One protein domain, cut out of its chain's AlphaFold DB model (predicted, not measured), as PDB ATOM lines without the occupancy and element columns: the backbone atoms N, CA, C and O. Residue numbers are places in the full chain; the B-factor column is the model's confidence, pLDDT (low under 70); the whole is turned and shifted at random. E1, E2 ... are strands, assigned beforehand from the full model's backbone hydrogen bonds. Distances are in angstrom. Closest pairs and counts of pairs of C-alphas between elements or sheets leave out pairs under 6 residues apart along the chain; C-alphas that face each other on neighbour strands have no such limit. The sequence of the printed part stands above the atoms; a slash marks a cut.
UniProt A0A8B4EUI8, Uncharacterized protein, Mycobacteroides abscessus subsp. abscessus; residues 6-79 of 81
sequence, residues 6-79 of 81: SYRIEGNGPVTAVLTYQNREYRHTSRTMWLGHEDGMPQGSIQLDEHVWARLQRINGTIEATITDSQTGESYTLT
ATOM      1  N   SER A   6       7.360  30.942  18.716       91.75
ATOM      2  CA  SER A   6       8.636  30.384  19.170       91.75
ATOM      3  C   SER A   6       8.379  29.240  20.134       91.75
ATOM      4  O   SER A   6       7.355  29.218  20.819       91.75
ATOM      5  N   TYR A   7       9.294  28.284  20.181       94.06
ATOM      6  CA  TYR A   7       9.122  27.078  20.968       94.06
ATOM      7  C   TYR A   7      10.438  26.686  21.625       94.06
ATOM      8  O   TYR A   7      11.469  26.616  20.962       94.06
ATOM      9  N   ARG A   8      10.384  26.418  22.929       94.06
ATOM     10  CA  ARG A   8      11.531  25.964  23.715       94.06
ATOM     11  C   ARG A   8      11.125  24.911  24.729       94.06
ATOM     12  O   ARG A   8       9.969  24.840  25.158       94.06
ATOM     13  N   ILE A   9      12.102  24.111  25.135       91.50
ATOM     14  CA  ILE A   9      11.970  23.155  26.228       91.50
ATOM     15  C   ILE A   9      12.745  23.676  27.437       91.50
ATOM     16  O   ILE A   9      13.919  24.019  27.335       91.50
ATOM     17  N   GLU A  10      12.096  23.708  28.597       92.62
ATOM     18  CA  GLU A  10      12.709  24.108  29.863       92.62
ATOM     19  C   GLU A  10      12.798  22.927  30.842       92.62
ATOM     20  O   GLU A  10      11.875  22.114  30.966       92.62
ATOM     21  N   GLY A  11      13.893  22.880  31.604       86.12
ATOM     22  CA  GLY A  11      14.131  21.896  32.662       86.12
ATOM     23  C   GLY A  11      14.902  20.652  32.209       86.12
ATOM     24  O   GLY A  11      15.056  20.382  31.025       86.12
ATOM     25  N   ASN A  12      15.375  19.879  33.190       77.12
ATOM     26  CA  ASN A  12      16.165  18.657  32.975       77.12
ATOM     27  C   ASN A  12      15.368  17.369  33.268       77.12
ATOM     28  O   ASN A  12      15.940  16.282  33.310       77.12
ATOM     29  N   GLY A  13      14.052  17.494  33.488       72.19
ATOM     30  CA  GLY A  13      13.131  16.380  33.718       72.19
ATOM     31  C   GLY A  13      12.045  16.662  34.769       72.19
ATOM     32  O   GLY A  13      12.281  17.443  35.689       72.19
ATOM     33  N   PRO A  14      10.864  16.023  34.660       83.94
ATOM     34  CA  PRO A  14      10.087  16.085  33.423       83.94
ATOM     35  C   PRO A  14      10.143  17.505  32.836       83.94
ATOM     36  O   PRO A  14      10.056  18.499  33.556       83.94
ATOM     37  N   VAL A  15      10.351  17.602  31.531       87.38
ATOM     38  CA  VAL A  15      10.566  18.878  30.856       87.38
ATOM     39  C   VAL A  15       9.256  19.624  30.616       87.38
ATOM     40  O   VAL A  15       8.179  19.027  30.529       87.38
ATOM     41  N   THR A  16       9.358  20.943  30.503       92.25
ATOM     42  CA  THR A  16       8.243  21.846  30.215       92.25
ATOM     43  C   THR A  16       8.357  22.356  28.787       92.25
ATOM     44  O   THR A  16       9.339  23.008  28.444       92.25
ATOM     45  N   ALA A  17       7.348  22.087  27.968       93.31
ATOM     46  CA  ALA A  17       7.167  22.732  26.677       93.31
ATOM     47  C   ALA A  17       6.654  24.158  26.885       93.31
ATOM     48  O   ALA A  17       5.623  24.346  27.535       93.31
ATOM     49  N   VAL A  18       7.353  25.143  26.325       95.00
ATOM     50  CA  VAL A  18       6.936  26.548  26.320       95.00
ATOM     51  C   VAL A  18       6.762  26.988  24.877       95.00
ATOM     52  O   VAL A  18       7.729  27.078  24.123       95.00
ATOM     53  N   LEU A  19       5.514  27.244  24.493       94.81
ATOM     54  CA  LEU A  19       5.141  27.713  23.167       94.81
ATOM     55  C   LEU A  19       4.645  29.152  23.263       94.81
ATOM     56  O   LEU A  19       3.670  29.432  23.960       94.81
ATOM     57  N   THR A  20       5.290  30.059  22.544       93.75
ATOM     58  CA  THR A  20       4.801  31.428  22.382       93.75
ATOM     59  C   THR A  20       3.933  31.487  21.138       93.75
ATOM     60  O   THR A  20       4.381  31.103  20.063       93.75
ATOM     61  N   TYR A  21       2.708  31.984  21.264       91.06
ATOM     62  CA  TYR A  21       1.792  32.211  20.149       91.06
ATOM     63  C   TYR A  21       1.090  33.554  20.348       91.06
ATOM     64  O   TYR A  21       0.548  33.825  21.417       91.06
ATOM     65  N   GLN A  22       1.148  34.437  19.344       89.81
ATOM     66  CA  GLN A  22       0.551  35.782  19.399       89.81
ATOM     67  C   GLN A  22       0.957  36.604  20.650       89.81
ATOM     68  O   GLN A  22       0.167  37.369  21.204       89.81
ATOM     69  N   ASN A  23       2.228  36.511  21.062       88.69
ATOM     70  CA  ASN A  23       2.792  37.147  22.272       88.69
ATOM     71  C   ASN A  23       2.218  36.625  23.606       88.69
ATOM     72  O   ASN A  23       2.328  37.305  24.627       88.69
ATOM     73  N   ARG A  24       1.607  35.439  23.617       91.38
ATOM     74  CA  ARG A  24       1.219  34.725  24.838       91.38
ATOM     75  C   ARG A  24       2.038  33.451  24.957       91.38
ATOM     76  O   ARG A  24       2.189  32.730  23.976       91.38
ATOM     77  N   GLU A  25       2.564  33.190  26.149       94.81
ATOM     78  CA  GLU A  25       3.229  31.925  26.452       94.81
ATOM     79  C   GLU A  25       2.209  30.894  26.932       94.81
ATOM     80  O   GLU A  25       1.393  31.160  27.816       94.81
ATOM     81  N   TYR A  26       2.313  29.693  26.383       94.38
ATOM     82  CA  TYR A  26       1.558  28.524  26.785       94.38
ATOM     83  C   TYR A  26       2.540  27.459  27.246       94.38
ATOM     84  O   TYR A  26       3.545  27.190  26.585       94.38
ATOM     85  N   ARG A  27       2.267  26.871  28.408       94.88
ATOM     86  CA  ARG A  27       3.209  25.993  29.103       94.88
ATOM     87  C   ARG A  27       2.557  24.644  29.341       94.88
ATOM     88  O   ARG A  27       1.426  24.590  29.820       94.88
ATOM     89  N   HIS A  28       3.272  23.568  29.039       92.50
ATOM     90  CA  HIS A  28       2.811  22.208  29.299       92.50
ATOM     91  C   HIS A  28       3.930  21.345  29.855       92.50
ATOM     92  O   HIS A  28       5.014  21.259  29.280       92.50
ATOM     93  N   THR A  29       3.637  20.671  30.959       88.56
ATOM     94  CA  THR A  29       4.542  19.738  31.626       88.56
ATOM     95  C   THR A  29       3.755  18.470  31.912       88.56
ATOM     96  O   THR A  29       2.667  18.520  32.483       88.56
ATOM     97  N   SER A  30       4.311  17.316  31.561       78.31
ATOM     98  CA  SER A  30       3.734  16.016  31.902       78.31
ATOM     99  C   SER A  30       4.799  15.116  32.510       78.31
ATOM    100  O   SER A  30       5.972  15.197  32.161       78.31
ATOM    101  N   ARG A  31       4.386  14.194  33.385       75.88
ATOM    102  CA  ARG A  31       5.279  13.217  34.037       75.88
ATOM    103  C   ARG A  31       6.024  12.312  33.046       75.88
ATOM    104  O   ARG A  31       6.991  11.672  33.438       75.88
ATOM    105  N   THR A  32       5.573  12.243  31.796       73.06
ATOM    106  CA  THR A  32       6.158  11.427  30.718       73.06
ATOM    107  C   THR A  32       7.080  12.213  29.784       73.06
ATOM    108  O   THR A  32       7.738  11.612  28.931       73.06
ATOM    109  N   MET A  33       7.158  13.538  29.947       75.25
ATOM    110  CA  MET A  33       7.986  14.411  29.121       75.25
ATOM    111  C   MET A  33       9.440  14.349  29.568       75.25
ATOM    112  O   MET A  33       9.904  15.154  30.360       75.25
ATOM    113  N   TRP A  34      10.165  13.377  29.040       76.25
ATOM    114  CA  TRP A  34      11.608  13.239  29.219       76.25
ATOM    115  C   TRP A  34      12.314  13.305  27.861       76.25
ATOM    116  O   TRP A  34      11.745  12.873  26.852       76.25
ATOM    117  N   LEU A  35      13.526  13.854  27.822       70.19
ATOM    118  CA  LEU A  35      14.377  13.846  26.626       70.19
ATOM    119  C   LEU A  35      15.086  12.488  26.500       70.19
ATOM    120  O   LEU A  35      15.326  11.828  27.510       70.19
ATOM    121  N   GLY A  36      15.388  12.053  25.272       64.88
ATOM    122  CA  GLY A  36      16.136  10.806  25.020       64.88
ATOM    123  C   GLY A  36      15.402   9.484  25.318       64.88
ATOM    124  O   GLY A  36      16.037   8.437  25.364       64.88
ATOM    125  N   HIS A  37      14.083   9.515  25.526       68.31
ATOM    126  CA  HIS A  37      13.230   8.318  25.622       68.31
ATOM    127  C   HIS A  37      12.663   7.907  24.249       68.31
ATOM    128  O   HIS A  37      12.891   8.599  23.265       68.31
ATOM    129  N   GLU A  38      11.901   6.805  24.181       71.56
ATOM    130  CA  GLU A  38      11.308   6.281  22.936       71.56
ATOM    131  C   GLU A  38      10.541   7.349  22.133       71.56
ATOM    132  O   GLU A  38       9.648   8.031  22.658       71.56
ATOM    133  N   ASP A  39      10.911   7.473  20.856       76.62
ATOM    134  CA  ASP A  39      10.303   8.364  19.869       76.62
ATOM    135  C   ASP A  39       8.894   7.911  19.458       76.62
ATOM    136  O   ASP A  39       8.450   6.795  19.729       76.62
ATOM    137  N   GLY A  40       8.154   8.805  18.806       69.06
ATOM    138  CA  GLY A  40       6.794   8.569  18.325       69.06
ATOM    139  C   GLY A  40       5.715   8.735  19.396       69.06
ATOM    140  O   GLY A  40       4.538   8.859  19.054       69.06
ATOM    141  N   MET A  41       6.088   8.813  20.678       76.31
ATOM    142  CA  MET A  41       5.138   8.949  21.782       76.31
ATOM    143  C   MET A  41       4.518  10.357  21.863       76.31
ATOM    144  O   MET A  41       5.259  11.343  21.994       76.31
ATOM    145  N   PRO A  42       3.174  10.476  21.882       81.19
ATOM    146  CA  PRO A  42       2.490  11.727  22.197       81.19
ATOM    147  C   PRO A  42       2.841  12.200  23.611       81.19
ATOM    148  O   PRO A  42       2.753  11.433  24.568       81.19
ATOM    149  N   GLN A  43       3.220  13.469  23.743       84.94
ATOM    150  CA  GLN A  43       3.619  14.080  25.017       84.94
ATOM    151  C   GLN A  43       2.539  14.993  25.613       84.94
ATOM    152  O   GLN A  43       2.570  15.324  26.801       84.94
ATOM    153  N   GLY A  44       1.553  15.367  24.799       88.94
ATOM    154  CA  GLY A  44       0.397  16.151  25.212       88.94
ATOM    155  C   GLY A  44      -0.080  17.079  24.107       88.94
ATOM    156  O   GLY A  44       0.349  16.978  22.955       88.94
ATOM    157  N   SER A  45      -0.970  17.988  24.475       91.19
ATOM    158  CA  SER A  45      -1.436  19.057  23.607       91.19
ATOM    159  C   SER A  45      -1.635  20.341  24.400       91.19
ATOM    160  O   SER A  45      -1.879  20.317  25.605       91.19
ATOM    161  N   ILE A  46      -1.522  21.460  23.699       93.00
ATOM    162  CA  ILE A  46      -1.733  22.807  24.208       93.00
ATOM    163  C   ILE A  46      -2.810  23.445  23.342       93.00
ATOM    164  O   ILE A  46      -2.658  23.520  22.125       93.00
ATOM    165  N   GLN A  47      -3.888  23.922  23.953       94.06
ATOM    166  CA  GLN A  47      -4.865  24.741  23.248       94.06
ATOM    167  C   GLN A  47      -4.368  26.191  23.209       94.06
ATOM    168  O   GLN A  47      -4.120  26.783  24.261       94.06
ATOM    169  N   LEU A  48      -4.193  26.746  22.009       92.12
ATOM    170  CA  LEU A  48      -3.725  28.122  21.802       92.12
ATOM    171  C   LEU A  48      -4.898  29.080  21.599       92.12
ATOM    172  O   LEU A  48      -4.873  30.201  22.107       92.12
ATOM    173  N   ASP A  49      -5.926  28.606  20.899       91.88
ATOM    174  CA  ASP A  49      -7.177  29.311  20.629       91.88
ATOM    175  C   ASP A  49      -8.330  28.293  20.482       91.88
ATOM    176  O   ASP A  49      -8.126  27.085  20.634       91.88
ATOM    177  N   GLU A  50      -9.544  28.747  20.171       92.56
ATOM    178  CA  GLU A  50     -10.716  27.890  19.933       92.56
ATOM    179  C   GLU A  50     -10.427  26.812  18.870       92.56
ATOM    180  O   GLU A  50     -10.654  25.622  19.102       92.56
ATOM    181  N   HIS A  51      -9.826  27.221  17.749       94.19
ATOM    182  CA  HIS A  51      -9.531  26.356  16.601       94.19
ATOM    183  C   HIS A  51      -8.047  25.985  16.466       94.19
ATOM    184  O   HIS A  51      -7.696  25.166  15.620       94.19
ATOM    185  N   VAL A  52      -7.166  26.543  17.304       93.81
ATOM    186  CA  VAL A  52      -5.710  26.380  17.164       93.81
ATOM    187  C   VAL A  52      -5.141  25.567  18.318       93.81
ATOM    188  O   VAL A  52      -5.239  25.956  19.484       93.81
ATOM    189  N   TRP A  53      -4.503  24.445  17.990       95.38
ATOM    190  CA  TRP A  53      -3.944  23.505  18.962       95.38
ATOM    191  C   TRP A  53      -2.510  23.146  18.594       95.38
ATOM    192  O   TRP A  53      -2.210  22.923  17.426       95.38
ATOM    193  N   ALA A  54      -1.633  23.038  19.586       94.69
ATOM    194  CA  ALA A  54      -0.300  22.481  19.422       94.69
ATOM    195  C   ALA A  54      -0.246  21.070  19.995       94.69
ATOM    196  O   ALA A  54      -0.515  20.858  21.177       94.69
ATOM    197  N   ARG A  55       0.121  20.092  19.173       94.25
ATOM    198  CA  ARG A  55       0.390  18.723  19.603       94.25
ATOM    199  C   ARG A  55       1.875  18.562  19.880       94.25
ATOM    200  O   ARG A  55       2.697  18.892  19.035       94.25
ATOM    201  N   LEU A  56       2.196  18.011  21.041       93.00
ATOM    202  CA  LEU A  56       3.562  17.717  21.444       93.00
ATOM    203  C   LEU A  56       3.858  16.246  21.166       93.00
ATOM    204  O   LEU A  56       3.132  15.360  21.638       93.00
ATOM    205  N   GLN A  57       4.923  15.975  20.424       90.06
ATOM    206  CA  GLN A  57       5.333  14.617  20.079       90.06
ATOM    207  C   GLN A  57       6.837  14.461  20.240       90.06
ATOM    208  O   GLN A  57       7.598  15.355  19.883       90.06
ATOM    209  N   ARG A  58       7.272  13.318  20.779       87.50
ATOM    210  CA  ARG A  58       8.700  13.007  20.822       87.50
ATOM    211  C   ARG A  58       9.171  12.506  19.460       87.50
ATOM    212  O   ARG A  58       8.595  11.546  18.948       87.50
ATOM    213  N   ILE A  59      10.188  13.145  18.897       84.75
ATOM    214  CA  ILE A  59      10.793  12.805  17.608       84.75
ATOM    215  C   ILE A  59      12.303  13.043  17.731       84.75
ATOM    216  O   ILE A  59      12.723  14.090  18.220       84.75
ATOM    217  N   ASN A  60      13.121  12.077  17.304       82.38
ATOM    218  CA  ASN A  60      14.586  12.143  17.322       82.38
ATOM    219  C   ASN A  60      15.178  12.540  18.692       82.38
ATOM    220  O   ASN A  60      16.113  13.339  18.772       82.38
ATOM    221  N   GLY A  61      14.616  12.024  19.788       80.69
ATOM    222  CA  GLY A  61      15.084  12.289  21.153       80.69
ATOM    223  C   GLY A  61      14.730  13.674  21.717       80.69
ATOM    224  O   GLY A  61      15.033  13.936  22.887       80.69
ATOM    225  N   THR A  62      14.054  14.526  20.940       86.62
ATOM    226  CA  THR A  62      13.505  15.821  21.367       86.62
ATOM    227  C   THR A  62      11.975  15.815  21.331       86.62
ATOM    228  O   THR A  62      11.361  14.832  20.924       86.62
ATOM    229  N   ILE A  63      11.331  16.883  21.799       88.62
ATOM    230  CA  ILE A  63       9.872  17.041  21.746       88.62
ATOM    231  C   ILE A  63       9.555  18.156  20.761       88.62
ATOM    232  O   ILE A  63       9.845  19.309  21.056       88.62
ATOM    233  N   GLU A  64       8.933  17.824  19.636       92.81
ATOM    234  CA  GLU A  64       8.444  18.773  18.634       92.81
ATOM    235  C   GLU A  64       7.014  19.225  18.954       92.81
ATOM    236  O   GLU A  64       6.244  18.500  19.596       92.81
ATOM    237  N   ALA A  65       6.655  20.423  18.488       94.12
ATOM    238  CA  ALA A  65       5.312  20.978  18.597       94.12
ATOM    239  C   ALA A  65       4.706  21.199  17.205       94.12
ATOM    240  O   ALA A  65       5.146  22.074  16.464       94.12
ATOM    241  N   THR A  66       3.664  20.447  16.857       94.69
ATOM    242  CA  THR A  66       2.883  20.673  15.634       94.69
ATOM    243  C   THR A  66       1.657  21.503  15.956       94.69
ATOM    244  O   THR A  66       0.734  21.021  16.613       94.69
ATOM    245  N   ILE A  67       1.634  22.744  15.486       94.56
ATOM    246  CA  ILE A  67       0.468  23.620  15.548       94.56
ATOM    247  C   ILE A  67      -0.469  23.260  14.401       94.56
ATOM    248  O   ILE A  67      -0.025  23.038  13.276       94.56
ATOM    249  N   THR A  68      -1.763  23.195  14.675       94.88
ATOM    250  CA  THR A  68      -2.808  22.968  13.680       94.88
ATOM    251  C   THR A  68      -3.942  23.946  13.918       94.88
ATOM    252  O   THR A  68      -4.454  24.040  15.035       94.88
ATOM    253  N   ASP A  69      -4.320  24.658  12.863       94.44
ATOM    254  CA  ASP A  69      -5.551  25.433  12.791       94.44
ATOM    255  C   ASP A  69      -6.625  24.546  12.148       94.44
ATOM    256  O   ASP A  69      -6.539  24.183  10.974       94.44
ATOM    257  N   SER A  70      -7.621  24.136  12.931       92.75
ATOM    258  CA  SER A  70      -8.692  23.260  12.448       92.75
ATOM    259  C   SER A  70      -9.692  23.972  11.534       92.75
ATOM    260  O   SER A  70     -10.424  23.298  10.808       92.75
ATOM    261  N   GLN A  71      -9.718  25.308  11.536       93.19
ATOM    262  CA  GLN A  71     -10.592  26.107  10.683       93.19
ATOM    263  C   GLN A  71     -10.034  26.206   9.259       93.19
ATOM    264  O   GLN A  71     -10.799  26.133   8.296       93.19
ATOM    265  N   THR A  72      -8.714  26.355   9.111       93.00
ATOM    266  CA  THR A  72      -8.055  26.441   7.793       93.00
ATOM    267  C   THR A  72      -7.468  25.112   7.319       93.00
ATOM    268  O   THR A  72      -7.249  24.931   6.121       93.00
ATOM    269  N   GLY A  73      -7.217  24.175   8.237       91.69
ATOM    270  CA  GLY A  73      -6.479  22.938   7.978       91.69
ATOM    271  C   GLY A  73      -4.962  23.135   7.883       91.69
ATOM    272  O   GLY A  73      -4.240  22.181   7.585       91.69
ATOM    273  N   GLU A  74      -4.457  24.349   8.121       92.31
ATOM    274  CA  GLU A  74      -3.024  24.628   8.089       92.31
ATOM    275  C   GLU A  74      -2.321  24.020   9.304       92.31
ATOM    276  O   GLU A  74      -2.819  24.053  10.433       92.31
ATOM    277  N   SER A  75      -1.123  23.482   9.078       93.31
ATOM    278  CA  SER A  75      -0.280  22.961  10.148       93.31
ATOM    279  C   SER A  75       1.174  23.366   9.971       93.31
ATOM    280  O   SER A  75       1.658  23.552   8.853       93.31
ATOM    281  N   TYR A  76       1.865  23.525  11.095       91.06
ATOM    282  CA  TYR A  76       3.270  23.903  11.133       91.06
ATOM    283  C   TYR A  76       3.964  23.230  12.314       91.06
ATOM    284  O   TYR A  76       3.456  23.272  13.435       91.06
ATOM    285  N   THR A  77       5.119  22.615  12.068       93.56
ATOM    286  CA  THR A  77       5.906  21.934  13.102       93.56
ATOM    287  C   THR A  77       7.091  22.786  13.520       93.56
ATOM    288  O   THR A  77       7.811  23.328  12.684       93.56
ATOM    289  N   LEU A  78       7.291  22.868  14.830       91.88
ATOM    290  CA  LEU A  78       8.384  23.568  15.481       91.88
ATOM    291  C   LEU A  78       9.262  22.562  16.210       91.88
ATOM    292  O   LEU A  78       8.787  21.785  17.044       91.88
ATOM    293  N   THR A  79      10.557  22.640  15.943       91.12
ATOM    294  CA  THR A  79      11.583  22.076  16.813       91.12
ATOM    295  C   THR A  79      11.929  23.098  17.896       91.12
ATOM    296  O   THR A  79      11.837  24.300  17.635       91.12
TER     297      THR A  79
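Overview. This is residues 6 to 79 of the 81 residues of an uncharacterized protein of Mycobacteroides abscessus subsp. abscessus (UniProt A0A8B4EUI8). Two antiparallel sheets lie face to face as a small sandwich, the three strands E1, E2 and E3 in one layer and the four strands E4, E5, E6 and E7 in the other, with strands crossed at 37 degrees. The one long loop, residues 30 to 41, passes round one end of the sandwich from E3 to E4. The printed part has 74 residues, with seven named strands, E1 to E7 in chain order, and no named helix; the class is all strand. The sheet orders are E1 - E2 - E3 and E4 - E5 - E6 - E7. The whole is compact, with a radius of gyration of the C-alphas of 11.8 A and spans of 33 by 23 by 18 A.

Along the chain. E1 is residues 6 to 10, 13.1 A long, and begins at C-alpha 6, (8.636, 30.384, 19.170). E2 is residues 16 to 21, 15.8 A, and E3 is residues 24 to 29, 16.8 A, ending at C-alpha 29, (4.542, 19.738, 31.626). E4 is residues 42 to 47, 15.0 A. E5, residues 52 to 59, measures 21.4 A, and E6, residues 62 to 69, measures 23.0 A. E7 is residues 75 to 78, 10.2 A, and ends at C-alpha 78, (8.384, 23.568, 15.481).

Arrangement. E1, E2 and E3 form a meander, each strand the antiparallel neighbour of the one before. In the hairpin E1 and E2, N 8 and O 18 are within hydrogen-bond range at 3.0 A; in the hairpin E2 and E3, N 19 and O 26 are at 2.9 A. E4, E5, E6 and E7 form a second meander, strongly twisted, with E4 and E7 as edge strands. Across E4 and E5, N 46 and O 54 are 2.8 A apart; across E5 and E6, N 55 and O 66 are 2.8 A apart; across E6 and E7, N 67 and O 76 are 2.8 A apart. The facing parts of the two sheets are 9.8 A centre to centre, their best planes 8 degrees apart. The closest C-alphas of E3 and E4 are those of His 28 and Ile 46, 6.9 A; those of E1 and E7 are Tyr 7 and Leu 78, 6.6 A. E2 and E6 are near each other, with 8 pairs of C-alphas within 10 A. E1 and E4 are apart, and so are E3 and E7.

Size, cuts and confidence. The two C-alphas farthest apart are those of Asn 12 and Thr 72, 35.8 A. The printed part has no cut. The link E3 to E4 is long, with 12 residues; the other links are tight. The mean pLDDT of the printed part is 87.9, and residues 36 to 37 and residue 40 are under 70.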